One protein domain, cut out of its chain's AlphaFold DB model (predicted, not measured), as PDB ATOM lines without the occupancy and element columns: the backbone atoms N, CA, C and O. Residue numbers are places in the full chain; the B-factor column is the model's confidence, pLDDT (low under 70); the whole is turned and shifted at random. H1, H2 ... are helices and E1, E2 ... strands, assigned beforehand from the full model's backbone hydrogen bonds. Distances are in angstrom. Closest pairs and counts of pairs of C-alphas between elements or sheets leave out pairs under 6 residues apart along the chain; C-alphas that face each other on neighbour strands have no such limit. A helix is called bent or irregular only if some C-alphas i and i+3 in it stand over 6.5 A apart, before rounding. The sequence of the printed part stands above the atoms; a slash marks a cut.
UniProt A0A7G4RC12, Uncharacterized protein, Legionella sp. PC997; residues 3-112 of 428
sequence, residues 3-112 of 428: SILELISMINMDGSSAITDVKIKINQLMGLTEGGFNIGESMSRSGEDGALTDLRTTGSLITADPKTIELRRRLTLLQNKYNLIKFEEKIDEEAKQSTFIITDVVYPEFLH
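What this domain is: This is residues 3 to 112 of the 428 residues of an uncharacterized protein of Legionella sp. PC997 (UniProt A0A7G4RC12). A strongly twisted sheet of four strands has two helices, H2 and H3, over one face, H3 over the long hairpin E3 and E4 and H2 over E2. The short helix H1 stands at the sheet beside the first turn of H2, and the last short helix, H4, packs on H2. The printed part has 110 residues with four named helices and four named strands, in the order H1 H2 E1 E2 H3 E3 E4 H4; the sheet runs E1 E2 E4 E3, antiparallel throughout, and the class is mixed, helices and strands. It is compact, with a radius of gyration of the C-alphas of 13.8 A, and spans 45 by 33 by 26 A.

Where its parts are: H1 is residues 4 to 9, beginning at C-alpha 4 (1.612, 25.109, 95.758). H2 is residues 18 to 30, 18.4 A long. E1 is residues 37 to 41 and E2 residues 53 to 57. H3, residues 66 to 81, is 21.5 A long; it is neither bent nor irregular, but only just: C-alphas 78 and 81 are 6.1 A apart. E3, residues 85 to 92, is 22.9 A long, and E4, residues 97 to 105, is 24.3 A long. H4, residues 109 to 112, ends at C-alpha 112 (16.253, 34.201, 90.746).

How they stand to each other: E1 and E2 form a hairpin, with N 38 and O 56 at 2.8 A. E2 and E4 are antiparallel neighbours at 128 degrees, with N 102 and O 55 at 2.8 A. E3 and E4 form a hairpin, with N 90 and O 99 at 2.9 A. H3 is on the sheet at a height of 9.3 A, over E4 and E3, and runs along the strands, at 24 degrees to E3 on the local plane. E2, H3 and E3 make a split strand-helix-strand unit, two strands of one sheet that are not neighbours, with a helix between them along the chain and E4 between them in the sheet; its crossover is right-handed. H2, on the same face as H3 in a two-layer arrangement of helices on one face of a sheet, lies over E2 at a height of 8.1 A. H2 and H3 are close but not clearly touching; the C-alphas of Met 30 and Leu 71, their closest, are 6.3 A apart. H1 stands up from the sheet at 67 degrees. H1 and H2 form a helical hairpin; H2 touches H1 with residues 18 to 19 alone, the closest C-alphas being those of Leu 7 and Ile 19, 4.9 A. H4 is not on the sheet and touches H2, with the C-alphas of Lys 25 and Leu 111 closest at 6.5 A. In H1, H2 and H3 every O i to N i+4 pair is within hydrogen-bond range; H4 is too short for one.

The domain as a whole: The two C-alphas farthest apart, those of Met 13 and Glu 94, are 46.0 A apart. The printed part has no cut. The link E1 to E2, 11 residues, is long. The mean pLDDT of the printed part is 78.1, with residues 33 to 35 and 40 to 53 under 70.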
ATOM      1  N   SER A   3       2.746  28.049  99.517       82.56
ATOM      2  CA  SER A   3       2.235  26.719  99.187       82.56
ATOM      3  C   SER A   3       2.001  26.586  97.679       82.56
ATOM      4  O   SER A   3       1.837  27.584  96.970       82.56
ATOM      5  N   ILE A   4       1.931  25.352  97.174       80.00
ATOM      6  CA  ILE A   4       1.612  25.109  95.758       80.00
ATOM      7  C   ILE A   4       0.259  25.721  95.363       80.00
ATOM      8  O   ILE A   4       0.152  26.310  94.289       80.00
ATOM      9  N   LEU A   5      -0.749  25.677  96.241       75.25
ATOM     10  CA  LEU A   5      -2.059  26.293  95.995       75.25
ATOM     11  C   LEU A   5      -1.977  27.817  95.864       75.25
ATOM     12  O   LEU A   5      -2.579  28.397  94.959       75.25
ATOM     13  N   GLU A   6      -1.203  28.473  96.732       74.75
ATOM     14  CA  GLU A   6      -0.967  29.913  96.611       74.75
ATOM     15  C   GLU A   6      -0.302  30.238  95.269       74.75
ATOM     16  O   GLU A   6      -0.766  31.130  94.567       74.75
ATOM     17  N   LEU A   7       0.707  29.469  94.854       79.88
ATOM     18  CA  LEU A   7       1.402  29.675  93.578       79.88
ATOM     19  C   LEU A   7       0.514  29.424  92.351       79.88
ATOM     20  O   LEU A   7       0.687  30.093  91.335       79.88
ATOM     21  N   ILE A   8      -0.436  28.487  92.431       78.00
ATOM     22  CA  ILE A   8      -1.431  28.247  91.371       78.00
ATOM     23  C   ILE A   8      -2.334  29.475  91.188       78.00
ATOM     24  O   ILE A   8      -2.663  29.831  90.058       78.00
ATOM     25  N   SER A   9      -2.709  30.137  92.285       76.31
ATOM     26  CA  SER A   9      -3.583  31.320  92.262       76.31
ATOM     27  C   SER A   9      -2.863  32.641  91.958       76.31
ATOM     28  O   SER A   9      -3.516  33.664  91.748       76.31
ATOM     29  N   MET A  10      -1.528  32.637  91.911       79.19
ATOM     30  CA  MET A  10      -0.715  33.818  91.629       79.19
ATOM     31  C   MET A  10      -0.473  34.008  90.125       79.19
ATOM     32  O   MET A  10       0.032  33.120  89.432       79.19
ATOM     33  N   ILE A  11      -0.786  35.213  89.645       79.56
ATOM     34  CA  ILE A  11      -0.480  35.690  88.293       79.56
ATOM     35  C   ILE A  11       0.583  36.785  88.408       79.56
ATOM     36  O   ILE A  11       0.434  37.725  89.192       79.56
ATOM     37  N   ASN A  12       1.659  36.645  87.643       73.94
ATOM     38  CA  ASN A  12       2.767  37.587  87.593       73.94
ATOM     39  C   ASN A  12       2.392  38.861  86.819       73.94
ATOM     40  O   ASN A  12       1.387  38.921  86.113       73.94
ATOM     41  N   MET A  13       3.230  39.897  86.919       72.50
ATOM     42  CA  MET A  13       2.995  41.186  86.249       72.50
ATOM     43  C   MET A  13       2.948  41.095  84.714       72.50
ATOM     44  O   MET A  13       2.348  41.954  84.073       72.50
ATOM     45  N   ASP A  14       3.563  40.070  84.126       72.00
ATOM     46  CA  ASP A  14       3.568  39.771  82.689       72.00
ATOM     47  C   ASP A  14       2.398  38.863  82.249       72.00
ATOM     48  O   ASP A  14       2.290  38.515  81.073       72.00
ATOM     49  N   GLY A  15       1.510  38.489  83.177       71.62
ATOM     50  CA  GLY A  15       0.375  37.600  82.935       71.62
ATOM     51  C   GLY A  15       0.713  36.106  82.986       71.62
ATOM     52  O   GLY A  15      -0.186  35.289  82.780       71.62
ATOM     53  N   SER A  16       1.965  35.727  83.268       74.06
ATOM     54  CA  SER A  16       2.346  34.323  83.433       74.06
ATOM     55  C   SER A  16       1.921  33.781  84.806       74.06
ATOM     56  O   SER A  16       1.686  34.523  85.763       74.06
ATOM     57  N   SER A  17       1.753  32.462  84.904       79.88
ATOM     58  CA  SER A  17       1.351  31.803  86.149       79.88
ATOM     59  C   SER A  17       2.583  31.475  86.994       79.88
ATOM     60  O   SER A  17       3.476  30.765  86.528       79.88
ATOM     61  N   ALA A  18       2.606  31.918  88.256       82.19
ATOM     62  CA  ALA A  18       3.763  31.741  89.138       82.19
ATOM     63  C   ALA A  18       4.147  30.260  89.326       82.19
ATOM     64  O   ALA A  18       5.331  29.919  89.341       82.19
ATOM     65  N   ILE A  19       3.163  29.352  89.400       84.12
ATOM     66  CA  ILE A  19       3.431  27.906  89.471       84.12
ATOM     67  C   ILE A  19       4.080  27.360  88.191       84.12
ATOM     68  O   ILE A  19       4.853  26.406  88.252       84.12
ATOM     69  N   THR A  20       3.809  27.963  87.031       84.38
ATOM     70  CA  THR A  20       4.418  27.548  85.761       84.38
ATOM     71  C   THR A  20       5.906  27.874  85.751       84.38
ATOM     72  O   THR A  20       6.708  27.007  85.404       84.38
ATOM     73  N   ASP A  21       6.292  29.055  86.230       85.62
ATOM     74  CA  ASP A  21       7.703  29.438  86.343       85.62
ATOM     75  C   ASP A  21       8.448  28.566  87.352       85.62
ATOM     76  O   ASP A  21       9.550  28.089  87.080       85.62
ATOM     77  N   VAL A  22       7.817  28.285  88.498       88.25
ATOM     78  CA  VAL A  22       8.358  27.362  89.502       88.25
ATOM     79  C   VAL A  22       8.539  25.964  88.908       88.25
ATOM     80  O   VAL A  22       9.597  25.360  89.091       88.25
ATOM     81  N   LYS A  23       7.560  25.467  88.137       88.06
ATOM     82  CA  LYS A  23       7.637  24.175  87.437       88.06
ATOM     83  C   LYS A  23       8.789  24.136  86.432       88.06
ATOM     84  O   LYS A  23       9.513  23.144  86.358       88.06
ATOM     85  N   ILE A  24       8.960  25.189  85.637       85.38
ATOM     86  CA  ILE A  24      10.051  25.282  84.661       85.38
ATOM     87  C   ILE A  24      11.390  25.272  85.396       85.38
ATOM     88  O   ILE A  24      12.264  24.463  85.080       85.38
ATOM     89  N   LYS A  25      11.526  26.113  86.424       87.50
ATOM     90  CA  LYS A  25      12.758  26.249  87.192       87.50
ATOM     91  C   LYS A  25      13.142  24.954  87.900       87.50
ATOM     92  O   LYS A  25      14.291  24.538  87.791       87.50
ATOM     93  N   ILE A  26      12.210  24.284  88.584       88.50
ATOM     94  CA  ILE A  26      12.525  23.029  89.281       88.50
ATOM     95  C   ILE A  26      12.944  21.938  88.287       88.50
ATOM     96  O   ILE A  26      13.930  21.255  88.528       88.50
ATOM     97  N   ASN A  27      12.291  21.822  87.128       86.81
ATOM     98  CA  ASN A  27      12.678  20.836  86.114       86.81
ATOM     99  C   ASN A  27      14.056  21.122  85.509       86.81
ATOM    100  O   ASN A  27      14.855  20.197  85.353       86.81
ATOM    101  N   GLN A  28      14.374  22.394  85.254       85.06
ATOM    102  CA  GLN A  28      15.713  22.816  84.831       85.06
ATOM    103  C   GLN A  28      16.773  22.456  85.878       85.06
ATOM    104  O   GLN A  28      17.793  21.856  85.545       85.06
ATOM    105  N   LEU A  29      16.511  22.766  87.151       84.69
ATOM    106  CA  LEU A  29      17.405  22.451  88.267       84.69
ATOM    107  C   LEU A  29      17.625  20.935  88.419       84.69
ATOM    108  O   LEU A  29      18.729  20.482  88.724       84.69
ATOM    109  N   MET A  30      16.602  20.128  88.152       84.31
ATOM    110  CA  MET A  30      16.682  18.669  88.241       84.31
ATOM    111  C   MET A  30      17.209  17.993  86.966       84.31
ATOM    112  O   MET A  30      17.421  16.784  86.968       84.31
ATOM    113  N   GLY A  31      17.467  18.740  85.886       78.69
ATOM    114  CA  GLY A  31      17.878  18.165  84.601       78.69
ATOM    115  C   GLY A  31      16.814  17.252  83.979       78.69
ATOM    116  O   GLY A  31      17.155  16.304  83.273       78.69
ATOM    117  N   LEU A  32      15.536  17.505  84.274       79.88
ATOM    118  CA  LEU A  32      14.407  16.725  83.774       79.88
ATOM    119  C   LEU A  32      13.830  17.396  82.520       79.88
ATOM    120  O   LEU A  32      13.543  18.593  82.525       79.88
ATOM    121  N   THR A  33      13.651  16.626  81.446       68.12
ATOM    122  CA  THR A  33      12.924  17.061  80.239       68.12
ATOM    123  C   THR A  33      11.405  16.943  80.437       68.12
ATOM    124  O   THR A  33      10.949  16.596  81.530       68.12
ATOM    125  N   GLU A  34      10.608  17.256  79.404       51.03
ATOM    126  CA  GLU A  34       9.138  17.149  79.428       51.03
ATOM    127  C   GLU A  34       8.687  15.831  80.091       51.03
ATOM    128  O   GLU A  34       8.999  14.747  79.604       51.03
ATOM    129  N   GLY A  35       8.016  15.938  81.248       59.69
ATOM    130  CA  GLY A  35       7.636  14.794  82.092       59.69
ATOM    131  C   GLY A  35       8.274  14.742  83.490       59.69
ATOM    132  O   GLY A  35       8.064  13.767  84.196       59.69
ATOM    133  N   GLY A  36       9.033  15.752  83.925       80.56
ATOM    134  CA  GLY A  36       9.567  15.819  85.294       80.56
ATOM    135  C   GLY A  36       8.504  16.101  86.369       80.56
ATOM    136  O   GLY A  36       7.553  15.343  86.551       80.56
ATOM    137  N   PHE A  37       8.659  17.204  87.098       86.62
ATOM    138  CA  PHE A  37       7.653  17.725  88.016       86.62
ATOM    139  C   PHE A  37       6.470  18.326  87.258       86.62
ATOM    140  O   PHE A  37       6.646  19.217  86.422       86.62
ATOM    141  N   ASN A  38       5.267  17.870  87.592       83.69
ATOM    142  CA  ASN A  38       4.005  18.335  87.041       83.69
ATOM    143  C   ASN A  38       2.958  18.550  88.133       83.69
ATOM    144  O   ASN A  38       3.017  17.974  89.220       83.69
ATOM    145  N   ILE A  39       1.996  19.409  87.807       81.12
ATOM    146  CA  ILE A  39       0.809  19.654  88.617       81.12
ATOM    147  C   ILE A  39      -0.124  18.452  88.439       81.12
ATOM    148  O   ILE A  39      -0.435  18.088  87.304       81.12
ATOM    149  N   GLY A  40      -0.571  17.831  89.528       68.00
ATOM    150  CA  GLY A  40      -1.536  16.733  89.456       68.00
ATOM    151  C   GLY A  40      -2.369  16.562  90.722       68.00
ATOM    152  O   GLY A  40      -2.021  17.090  91.774       68.00
ATOM    153  N   GLU A  41      -3.456  15.794  90.612       64.25
ATOM    154  CA  GLU A  41      -4.412  15.550  91.702       64.25
ATOM    155  C   GLU A  41      -3.777  14.866  92.920       64.25
ATOM    156  O   GLU A  41      -3.274  13.747  92.795       64.25
ATOM    157  N   SER A  42      -3.776  15.494  94.098       58.25
ATOM    158  CA  SER A  42      -3.164  14.892  95.296       58.25
ATOM    159  C   SER A  42      -3.808  13.533  95.606       58.25
ATOM    160  O   SER A  42      -4.984  13.457  95.934       58.25
ATOM    161  N   MET A  43      -3.033  12.444  95.513       52.88
ATOM    162  CA  MET A  43      -3.469  11.088  95.908       52.88
ATOM    163  C   MET A  43      -3.074  10.784  97.364       52.88
ATOM    164  O   MET A  43      -3.132   9.647  97.822       52.88
ATOM    165  N   SER A  44      -2.568  11.799  98.067       47.72
ATOM    166  CA  SER A  44      -1.760  11.676  99.277       47.72
ATOM    167  C   SER A  44      -2.346  12.348 100.509       47.72
ATOM    168  O   SER A  44      -1.831  12.096 101.598       47.72
ATOM    169  N   ARG A  45      -3.360  13.198 100.334       51.41
ATOM    170  CA  ARG A  45      -4.051  13.944 101.390       51.41
ATOM    171  C   ARG A  45      -5.549  13.680 101.240       51.41
ATOM    172  O   ARG A  45      -6.042  13.603 100.115       51.41
ATOM    173  N   SER A  46      -6.260  13.455 102.345       46.75
ATOM    174  CA  SER A  46      -7.715  13.288 102.297       46.75
ATOM    175  C   SER A  46      -8.349  14.597 101.816       46.75
ATOM    176  O   SER A  46      -7.823  15.679 102.068       46.75
ATOM    177  N   GLY A  47      -9.488  14.520 101.117       47.44
ATOM    178  CA  GLY A  47     -10.173  15.706 100.578       47.44
ATOM    179  C   GLY A  47     -10.570  16.756 101.630       47.44
ATOM    180  O   GLY A  47     -10.933  17.870 101.266       47.44
ATOM    181  N   GLU A  48     -10.473  16.423 102.918       50.50
ATOM    182  CA  GLU A  48     -10.717  17.316 104.054       50.50
ATOM    183  C   GLU A  48      -9.540  18.275 104.342       50.50
ATOM    184  O   GLU A  48      -9.774  19.366 104.855       50.50
ATOM    185  N   ASP A  49      -8.306  17.943 103.929       48.12
ATOM    186  CA  ASP A  49      -7.085  18.750 104.149       48.12
ATOM    187  C   ASP A  49      -6.813  19.795 103.041       48.12
ATOM    188  O   ASP A  49      -5.753  20.424 102.983       48.12
ATOM    189  N   GLY A  50      -7.777  20.015 102.141       45.53
ATOM    190  CA  GLY A  50      -7.833  21.213 101.295       45.53
ATOM    191  C   GLY A  50      -6.833  21.319 100.135       45.53
ATOM    192  O   GLY A  50      -6.874  22.317  99.418       45.53
ATOM    193  N   ALA A  51      -5.978  20.325  99.879       50.12
ATOM    194  CA  ALA A  51      -5.081  20.328  98.718       50.12
ATOM    195  C   ALA A  51      -5.456  19.234  97.710       50.12
ATOM    196  O   ALA A  51      -5.035  18.090  97.821       50.12
ATOM    197  N   LEU A  52      -6.238  19.608  96.692       55.62
ATOM    198  CA  LEU A  52      -6.573  18.735  95.560       55.62
ATOM    199  C   LEU A  52      -5.455  18.678  94.510       55.62
ATOM    200  O   LEU A  52      -5.596  17.981  93.512       55.62
ATOM    201  N   THR A  53      -4.361  19.429  94.658       63.97
ATOM    202  CA  THR A  53      -3.384  19.616  93.581       63.97
ATOM    203  C   THR A  53      -1.986  19.909  94.123       63.97
ATOM    204  O   THR A  53      -1.790  20.930  94.778       63.97
ATOM    205  N   ASP A  54      -1.016  19.055  93.782       73.69
ATOM    206  CA  ASP A  54       0.384  19.171  94.215       73.69
ATOM    207  C   ASP A  54       1.348  19.208  93.015       73.69
ATOM    208  O   ASP A  54       1.012  18.768  91.911       73.69
ATOM    209  N   LEU A  55       2.571  19.704  93.238       84.62
ATOM    210  CA  LEU A  55       3.671  19.655  92.270       84.62
ATOM    211  C   LEU A  55       4.547  18.430  92.559       84.62
ATOM    212  O   LEU A  55       5.251  18.394  93.566       84.62
ATOM    213  N   ARG A  56       4.532  17.427  91.681       85.12
ATOM    214  CA  ARG A  56       5.179  16.124  91.931       85.12
ATOM    215  C   ARG A  56       5.790  15.504  90.685       85.12
ATOM    216  O   ARG A  56       5.448  15.902  89.575       85.12
ATOM    217  N   THR A  57       6.655  14.510  90.856       85.44
ATOM    218  CA  THR A  57       7.210  13.739  89.732       85.44
ATOM    219  C   THR A  57       6.122  13.015  88.937       85.44
ATOM    220  O   THR A  57       5.143  12.522  89.501       85.44
ATOM    221  N   THR A  58       6.284  12.948  87.614       74.44
ATOM    222  CA  THR A  58       5.348  12.235  86.735       74.44
ATOM    223  C   THR A  58       5.636  10.740  86.793       74.44
ATOM    224  O   THR A  58       6.630  10.270  86.245       74.44
ATOM    225  N   GLY A  59       4.757   9.997  87.463       71.56
ATOM    226  CA  GLY A  59       4.946   8.572  87.717       71.56
ATOM    227  C   GLY A  59       5.921   8.290  88.860       71.56
ATOM    228  O   GLY A  59       6.675   9.156  89.314       71.56
ATOM    229  N   SER A  60       5.865   7.056  89.345       76.19
ATOM    230  CA  SER A  60       6.717   6.578  90.424       76.19
ATOM    231  C   SER A  60       8.095   6.191  89.874       76.19
ATOM    232  O   SER A  60       8.203   5.511  88.852       76.19
ATOM    233  N   LEU A  61       9.161   6.629  90.541       83.25
ATOM    234  CA  LEU A  61      10.547   6.415  90.122       83.25
ATOM    235  C   LEU A  61      11.145   5.232  90.880       83.25
ATOM    236  O   LEU A  61      10.914   5.108  92.071       83.25
ATOM    237  N   ILE A  62      11.949   4.374  90.250       84.69
ATOM    238  CA  ILE A  62      12.596   3.259  90.969       84.69
ATOM    239  C   ILE A  62      13.535   3.835  92.043       84.69
ATOM    240  O   ILE A  62      14.444   4.598  91.717       84.69
ATOM    241  N   THR A  63      13.334   3.475  93.315       78.25
ATOM    242  CA  THR A  63      14.010   4.095  94.475       78.25
ATOM    243  C   THR A  63      15.535   3.978  94.417       78.25
ATOM    244  O   THR A  63      16.238   4.903  94.828       78.25
ATOM    245  N   ALA A  64      16.038   2.857  93.891       74.94
ATOM    246  CA  ALA A  64      17.465   2.567  93.755       74.94
ATOM    247  C   ALA A  64      18.092   3.093  92.449       74.94
ATOM    248  O   ALA A  64      19.295   2.933  92.248       74.94
ATOM    249  N   ASP A  65      17.307   3.689  91.545       77.69
ATOM    250  CA  ASP A  65      17.841   4.208  90.287       77.69
ATOM    251  C   ASP A  65      18.774   5.411  90.540       77.69
ATOM    252  O   ASP A  65      18.413   6.315  91.306       77.69
ATOM    253  N   PRO A  66      19.955   5.477  89.892       76.00
ATOM    254  CA  PRO A  66      20.892   6.581  90.075       76.00
ATOM    255  C   PRO A  66      20.281   7.968  89.836       76.00
ATOM    256  O   PRO A  66      20.655   8.920  90.522       76.00
ATOM    257  N   LYS A  67      19.313   8.108  88.914       79.75
ATOM    258  CA  LYS A  67      18.635   9.393  88.683       79.75
ATOM    259  C   LYS A  67      17.689   9.743  89.827       79.75
ATOM    260  O   LYS A  67      17.614  10.911  90.191       79.75
ATOM    261  N   THR A  68      17.013   8.761  90.420       81.06
ATOM    262  CA  THR A  68      16.170   8.952  91.614       81.06
ATOM    263  C   THR A  68      16.997   9.396  92.819       81.06
ATOM    264  O   THR A  68      16.602  10.313  93.540       81.06
ATOM    265  N   ILE A  69      18.173   8.791  93.016       79.06
ATOM    266  CA  ILE A  69      19.113   9.159  94.086       79.06
ATOM    267  C   ILE A  69      19.615  10.596  93.889       79.06
ATOM    268  O   ILE A  69      19.611  11.391  94.830       79.06
ATOM    269  N   GLU A  70      19.992  10.958  92.662       79.38
ATOM    270  CA  GLU A  70      20.440  12.313  92.331       79.38
ATOM    271  C   GLU A  70      19.316  13.351  92.486       79.38
ATOM    272  O   GLU A  70      19.545  14.445  93.006       79.38
ATOM    273  N   LEU A  71      18.086  13.001  92.102       85.50
ATOM    274  CA  LEU A  71      16.906  13.839  92.296       85.50
ATOM    275  C   LEU A  71      16.668  14.120  93.787       85.50
ATOM    276  O   LEU A  71      16.578  15.282  94.188       85.50
ATOM    277  N   ARG A  72      16.653  13.068  94.619       87.81
ATOM    278  CA  ARG A  72      16.543  13.174  96.084       87.81
ATOM    279  C   ARG A  72      17.623  14.088  96.653       87.81
ATOM    280  O   ARG A  72      17.326  14.957  97.474       87.81
ATOM    281  N   ARG A  73      18.870  13.933  96.192       82.56
ATOM    282  CA  ARG A  73      20.014  14.745  96.631       82.56
ATOM    283  C   ARG A  73      19.795  16.230  96.344       82.56
ATOM    284  O   ARG A  73      19.927  17.052  97.250       82.56
ATOM    285  N   ARG A  74      19.423  16.588  95.111       85.06
ATOM    286  CA  ARG A  74      19.198  17.990  94.716       85.06
ATOM    287  C   ARG A  74      18.022  18.627  95.453       85.06
ATOM    288  O   ARG A  74      18.129  19.773  95.881       85.06
ATOM    289  N   LEU A  75      16.929  17.890  95.647       88.56
ATOM    290  CA  LEU A  75      15.782  18.362  96.430       88.56
ATOM    291  C   LEU A  75      16.155  18.586  97.901       88.56
ATOM    292  O   LEU A  75      15.813  19.617  98.477       88.56
ATOM    293  N   THR A  76      16.940  17.674  98.480       84.56
ATOM    294  CA  THR A  76      17.463  17.805  99.849       84.56
ATOM    295  C   THR A  76      18.353  19.037  99.999       84.56
ATOM    296  O   THR A  76      18.228  19.751 100.990       84.56
ATOM    297  N   LEU A  77      19.205  19.341  99.014       83.00
ATOM    298  CA  LEU A  77      20.011  20.568  99.010       83.00
ATOM    299  C   LEU A  77      19.133  21.826  98.975       83.00
ATOM    300  O   LEU A  77      19.323  22.736  99.785       83.00
ATOM    301  N   LEU A  78      18.142  21.864  98.079       85.00
ATOM    302  CA  LEU A  78      17.201  22.984  97.985       85.00
ATOM    303  C   LEU A  78      16.412  23.195  99.284       85.00
ATOM    304  O   LEU A  78      16.188  24.345  99.658       85.00
ATOM    305  N   GLN A  79      16.026  22.125  99.983       87.06
ATOM    306  CA  GLN A  79      15.298  22.218 101.249       87.06
ATOM    307  C   GLN A  79      16.201  22.554 102.440       87.06
ATOM    308  O   GLN A  79      15.931  23.500 103.168       87.06
ATOM    309  N   ASN A  80      17.268  21.790 102.665       81.56
ATOM    310  CA  ASN A  80      18.013  21.856 103.924       81.56
ATOM    311  C   ASN A  80      19.111  22.921 103.902       81.56
ATOM    312  O   ASN A  80      19.346  23.572 104.915       81.56
ATOM    313  N   LYS A  81      19.800  23.090 102.767       78.81
ATOM    314  CA  LYS A  81      20.927  24.026 102.666       78.81
ATOM    315  C   LYS A  81      20.472  25.419 102.268       78.81
ATOM    316  O   LYS A  81      20.854  26.396 102.903       78.81
ATOM    317  N   TYR A  82      19.666  25.507 101.217       81.12
ATOM    318  CA  TYR A  82      19.234  26.799 100.691       81.12
ATOM    319  C   TYR A  82      17.887  27.254 101.247       81.12
ATOM    320  O   TYR A  82      17.536  28.420 101.086       81.12
ATOM    321  N   ASN A  83      17.146  26.361 101.916       86.75
ATOM    322  CA  ASN A  83      15.827  26.646 102.476       86.75
ATOM    323  C   ASN A  83      14.880  27.287 101.447       86.75
ATOM    324  O   ASN A  83      14.119  28.190 101.774       86.75
ATOM    325  N   LEU A  84      14.959  26.850 100.187       88.94
ATOM    326  CA  LEU A  84      14.200  27.410  99.067       88.94
ATOM    327  C   LEU A  84      12.915  26.642  98.775       88.94
ATOM    328  O   LEU A  84      12.000  27.200  98.174       88.94
ATOM    329  N   ILE A  85      12.836  25.378  99.182       90.94
ATOM    330  CA  ILE A  85      11.652  24.533  99.003       90.94
ATOM    331  C   ILE A  85      11.374  23.730 100.271       90.94
ATOM    332  O   ILE A  85      12.256  23.565 101.111       90.94
ATOM    333  N   LYS A  86      10.174  23.164 100.359       87.31
ATOM    334  CA  LYS A  86       9.895  21.970 101.154       87.31
ATOM    335  C   LYS A  86       9.396  20.866 100.237       87.31
ATOM    336  O   LYS A  86       8.642  21.143  99.303       87.31
ATOM    337  N   PHE A  87       9.825  19.638 100.486       90.12
ATOM    338  CA  PHE A  87       9.368  18.472  99.755       90.12
ATOM    339  C   PHE A  87       9.207  17.256 100.666       90.12
ATOM    340  O   PHE A  87       9.869  17.114 101.693       90.12
ATOM    341  N   GLU A  88       8.332  16.361 100.235       86.56
ATOM    342  CA  GLU A  88       8.103  15.051 100.821       86.56
ATOM    343  C   GLU A  88       8.498  13.978  99.796       86.56
ATOM    344  O   GLU A  88       8.258  14.128  98.593       86.56
ATOM    345  N   GLU A  89       9.089  12.881 100.263       87.75
ATOM    346  CA  GLU A  89       9.275  11.667  99.469       87.75
ATOM    347  C   GLU A  89       8.336  10.584  99.993       87.75
ATOM    348  O   GLU A  89       8.359  10.242 101.175       87.75
ATOM    349  N   LYS A  90       7.522  10.023  99.100       82.75
ATOM    350  CA  LYS A  90       6.710   8.841  99.381       82.75
ATOM    351  C   LYS A  90       7.370   7.620  98.772       82.75
ATOM    352  O   LYS A  90       7.590   7.599  97.563       82.75
ATOM    353  N   ILE A  91       7.652   6.626  99.607       81.69
ATOM    354  CA  ILE A  91       8.258   5.362  99.200       81.69
ATOM    355  C   ILE A  91       7.186   4.277  99.284       81.69
ATOM    356  O   ILE A  91       6.604   4.056 100.342       81.69
ATOM    357  N   ASP A  92       6.920   3.625  98.159       80.19
ATOM    358  CA  ASP A  92       6.205   2.358  98.106       80.19
ATOM    359  C   ASP A  92       7.239   1.241  98.291       80.19
ATOM    360  O   ASP A  92       8.038   0.965  97.390       80.19
ATOM    361  N   GLU A  93       7.279   0.651  99.487       77.50
ATOM    362  CA  GLU A  93       8.250  -0.393  99.834       77.50
ATOM    363  C   GLU A  93       8.030  -1.689  99.036       77.50
ATOM    364  O   GLU A  93       9.003  -2.375  98.709       77.50
ATOM    365  N   GLU A  94       6.783  -2.004  98.668       77.56
ATOM    366  CA  GLU A  94       6.448  -3.207  97.896       77.56
ATOM    367  C   GLU A  94       6.861  -3.047  96.431       77.56
ATOM    368  O   GLU A  94       7.499  -3.934  95.854       77.56
ATOM    369  N   ALA A  95       6.559  -1.892  95.833       75.25
ATOM    370  CA  ALA A  95       6.922  -1.589  94.451       75.25
ATOM    371  C   ALA A  95       8.377  -1.108  94.294       75.25
ATOM    372  O   ALA A  95       8.886  -1.065  93.170       75.25
ATOM    373  N   LYS A  96       9.058  -0.758  95.395       84.94
ATOM    374  CA  LYS A  96      10.380  -0.097  95.430       84.94
ATOM    375  C   LYS A  96      10.415   1.178  94.593       84.94
ATOM    376  O   LYS A  96      11.333   1.394  93.790       84.94
ATOM    377  N   GLN A  97       9.381   1.998  94.750       85.06
ATOM    378  CA  GLN A  97       9.230   3.228  93.991       85.06
ATOM    379  C   GLN A  97       9.103   4.450  94.897       85.06
ATOM    380  O   GLN A  97       8.443   4.421  95.928       85.06
ATOM    381  N   SER A  98       9.703   5.551  94.465       84.44
ATOM    382  CA  SER A  98       9.692   6.851  95.116       84.44
ATOM    383  C   SER A  98       8.882   7.853  94.295       84.44
ATOM    384  O   SER A  98       9.033   7.949  93.076       84.44
ATOM    385  N   THR A  99       8.061   8.648  94.974       85.12
ATOM    386  CA  THR A  99       7.395   9.832  94.416       85.12
ATOM    387  C   THR A  99       7.798  11.053  95.225       85.12
ATOM    388  O   THR A  99       7.646  11.055  96.445       85.12
ATOM    389  N   PHE A 100       8.279  12.103  94.559       89.12
ATOM    390  CA  PHE A 100       8.656  13.355  95.222       89.12
ATOM    391  C   PHE A 100       7.572  14.403  95.030       89.12
ATOM    392  O   PHE A 100       7.086  14.592  93.913       89.12
ATOM    393  N   ILE A 101       7.221  15.097  96.109       86.81
ATOM    394  CA  ILE A 101       6.143  16.085  96.156       86.81
ATOM    395  C   ILE A 101       6.703  17.375  96.749       86.81
ATOM    396  O   ILE A 101       7.146  17.377  97.890       86.81
ATOM    397  N   ILE A 102       6.682  18.477  95.999       88.50
ATOM    398  CA  ILE A 102       7.027  19.807  96.513       88.50
ATOM    399  C   ILE A 102       5.798  20.382  97.210       88.50
ATOM    400  O   ILE A 102       4.740  20.484  96.593       88.50
ATOM    401  N   THR A 103       5.932  20.776  98.473       83.12
ATOM    402  CA  THR A 103       4.816  21.310  99.270       83.12
ATOM    403  C   THR A 103       4.838  22.834  99.337       83.12
ATOM    404  O   THR A 103       3.787  23.476  99.290       83.12
ATOM    405  N   ASP A 104       6.035  23.420  99.389       85.44
ATOM    406  CA  ASP A 104       6.231  24.852  99.580       85.44
ATOM    407  C   ASP A 104       7.460  25.350  98.819       85.44
ATOM    408  O   ASP A 104       8.447  24.629  98.670       85.44
ATOM    409  N   VAL A 105       7.432  26.612  98.389       88.00
ATOM    410  CA  VAL A 105       8.552  27.271  97.701       88.00
ATOM    411  C   VAL A 105       8.750  28.688  98.245       88.00
ATOM    412  O   VAL A 105       7.791  29.420  98.492       88.00
ATOM    413  N   VAL A 106       9.994  29.111  98.462       90.12
ATOM    414  CA  VAL A 106      10.337  30.510  98.760       90.12
ATOM    415  C   VAL A 106      10.257  31.307  97.463       90.12
ATOM    416  O   VAL A 106      11.162  31.267  96.635       90.12
ATOM    417  N   TYR A 107       9.131  31.976  97.256       85.88
ATOM    418  CA  TYR A 107       8.845  32.745  96.055       85.88
ATOM    419  C   TYR A 107       8.859  34.252  96.368       85.88
ATOM    420  O   TYR A 107       8.206  34.638  97.347       85.88
ATOM    421  N   PRO A 108       9.477  35.104  95.517       86.62
ATOM    422  CA  PRO A 108      10.047  34.806  94.190       86.62
ATOM    423  C   PRO A 108      11.520  34.360  94.193       86.62
ATOM    424  O   PRO A 108      12.069  34.055  93.134       86.62
ATOM    425  N   GLU A 109      12.180  34.317  95.351       86.19
ATOM    426  CA  GLU A 109      13.629  34.110  95.489       86.19
ATOM    427  C   GLU A 109      14.120  32.835  94.781       86.19
ATOM    428  O   GLU A 109      15.168  32.844  94.127       86.19
ATOM    429  N   PHE A 110      13.324  31.762  94.815       87.81
ATOM    430  CA  PHE A 110      13.594  30.508  94.112       87.81
ATOM    431  C   PHE A 110      13.830  30.690  92.600       87.81
ATOM    432  O   PHE A 110      14.702  30.033  92.026       87.81
ATOM    433  N   LEU A 111      13.112  31.608  91.942       85.12
ATOM    434  CA  LEU A 111      13.242  31.832  90.496       85.12
ATOM    435  C   LEU A 111      14.574  32.493  90.128       85.12
ATOM    436  O   LEU A 111      15.205  32.125  89.132       85.12
ATOM    437  N   HIS A 112      15.030  33.424  90.963       79.81
ATOM    438  CA  HIS A 112      16.253  34.201  90.746       79.81
ATOM    439  C   HIS A 112      17.526  33.470  91.172       79.81
ATOM    440  O   HIS A 112      18.635  33.959  90.965       79.81
TER     441      HIS A 112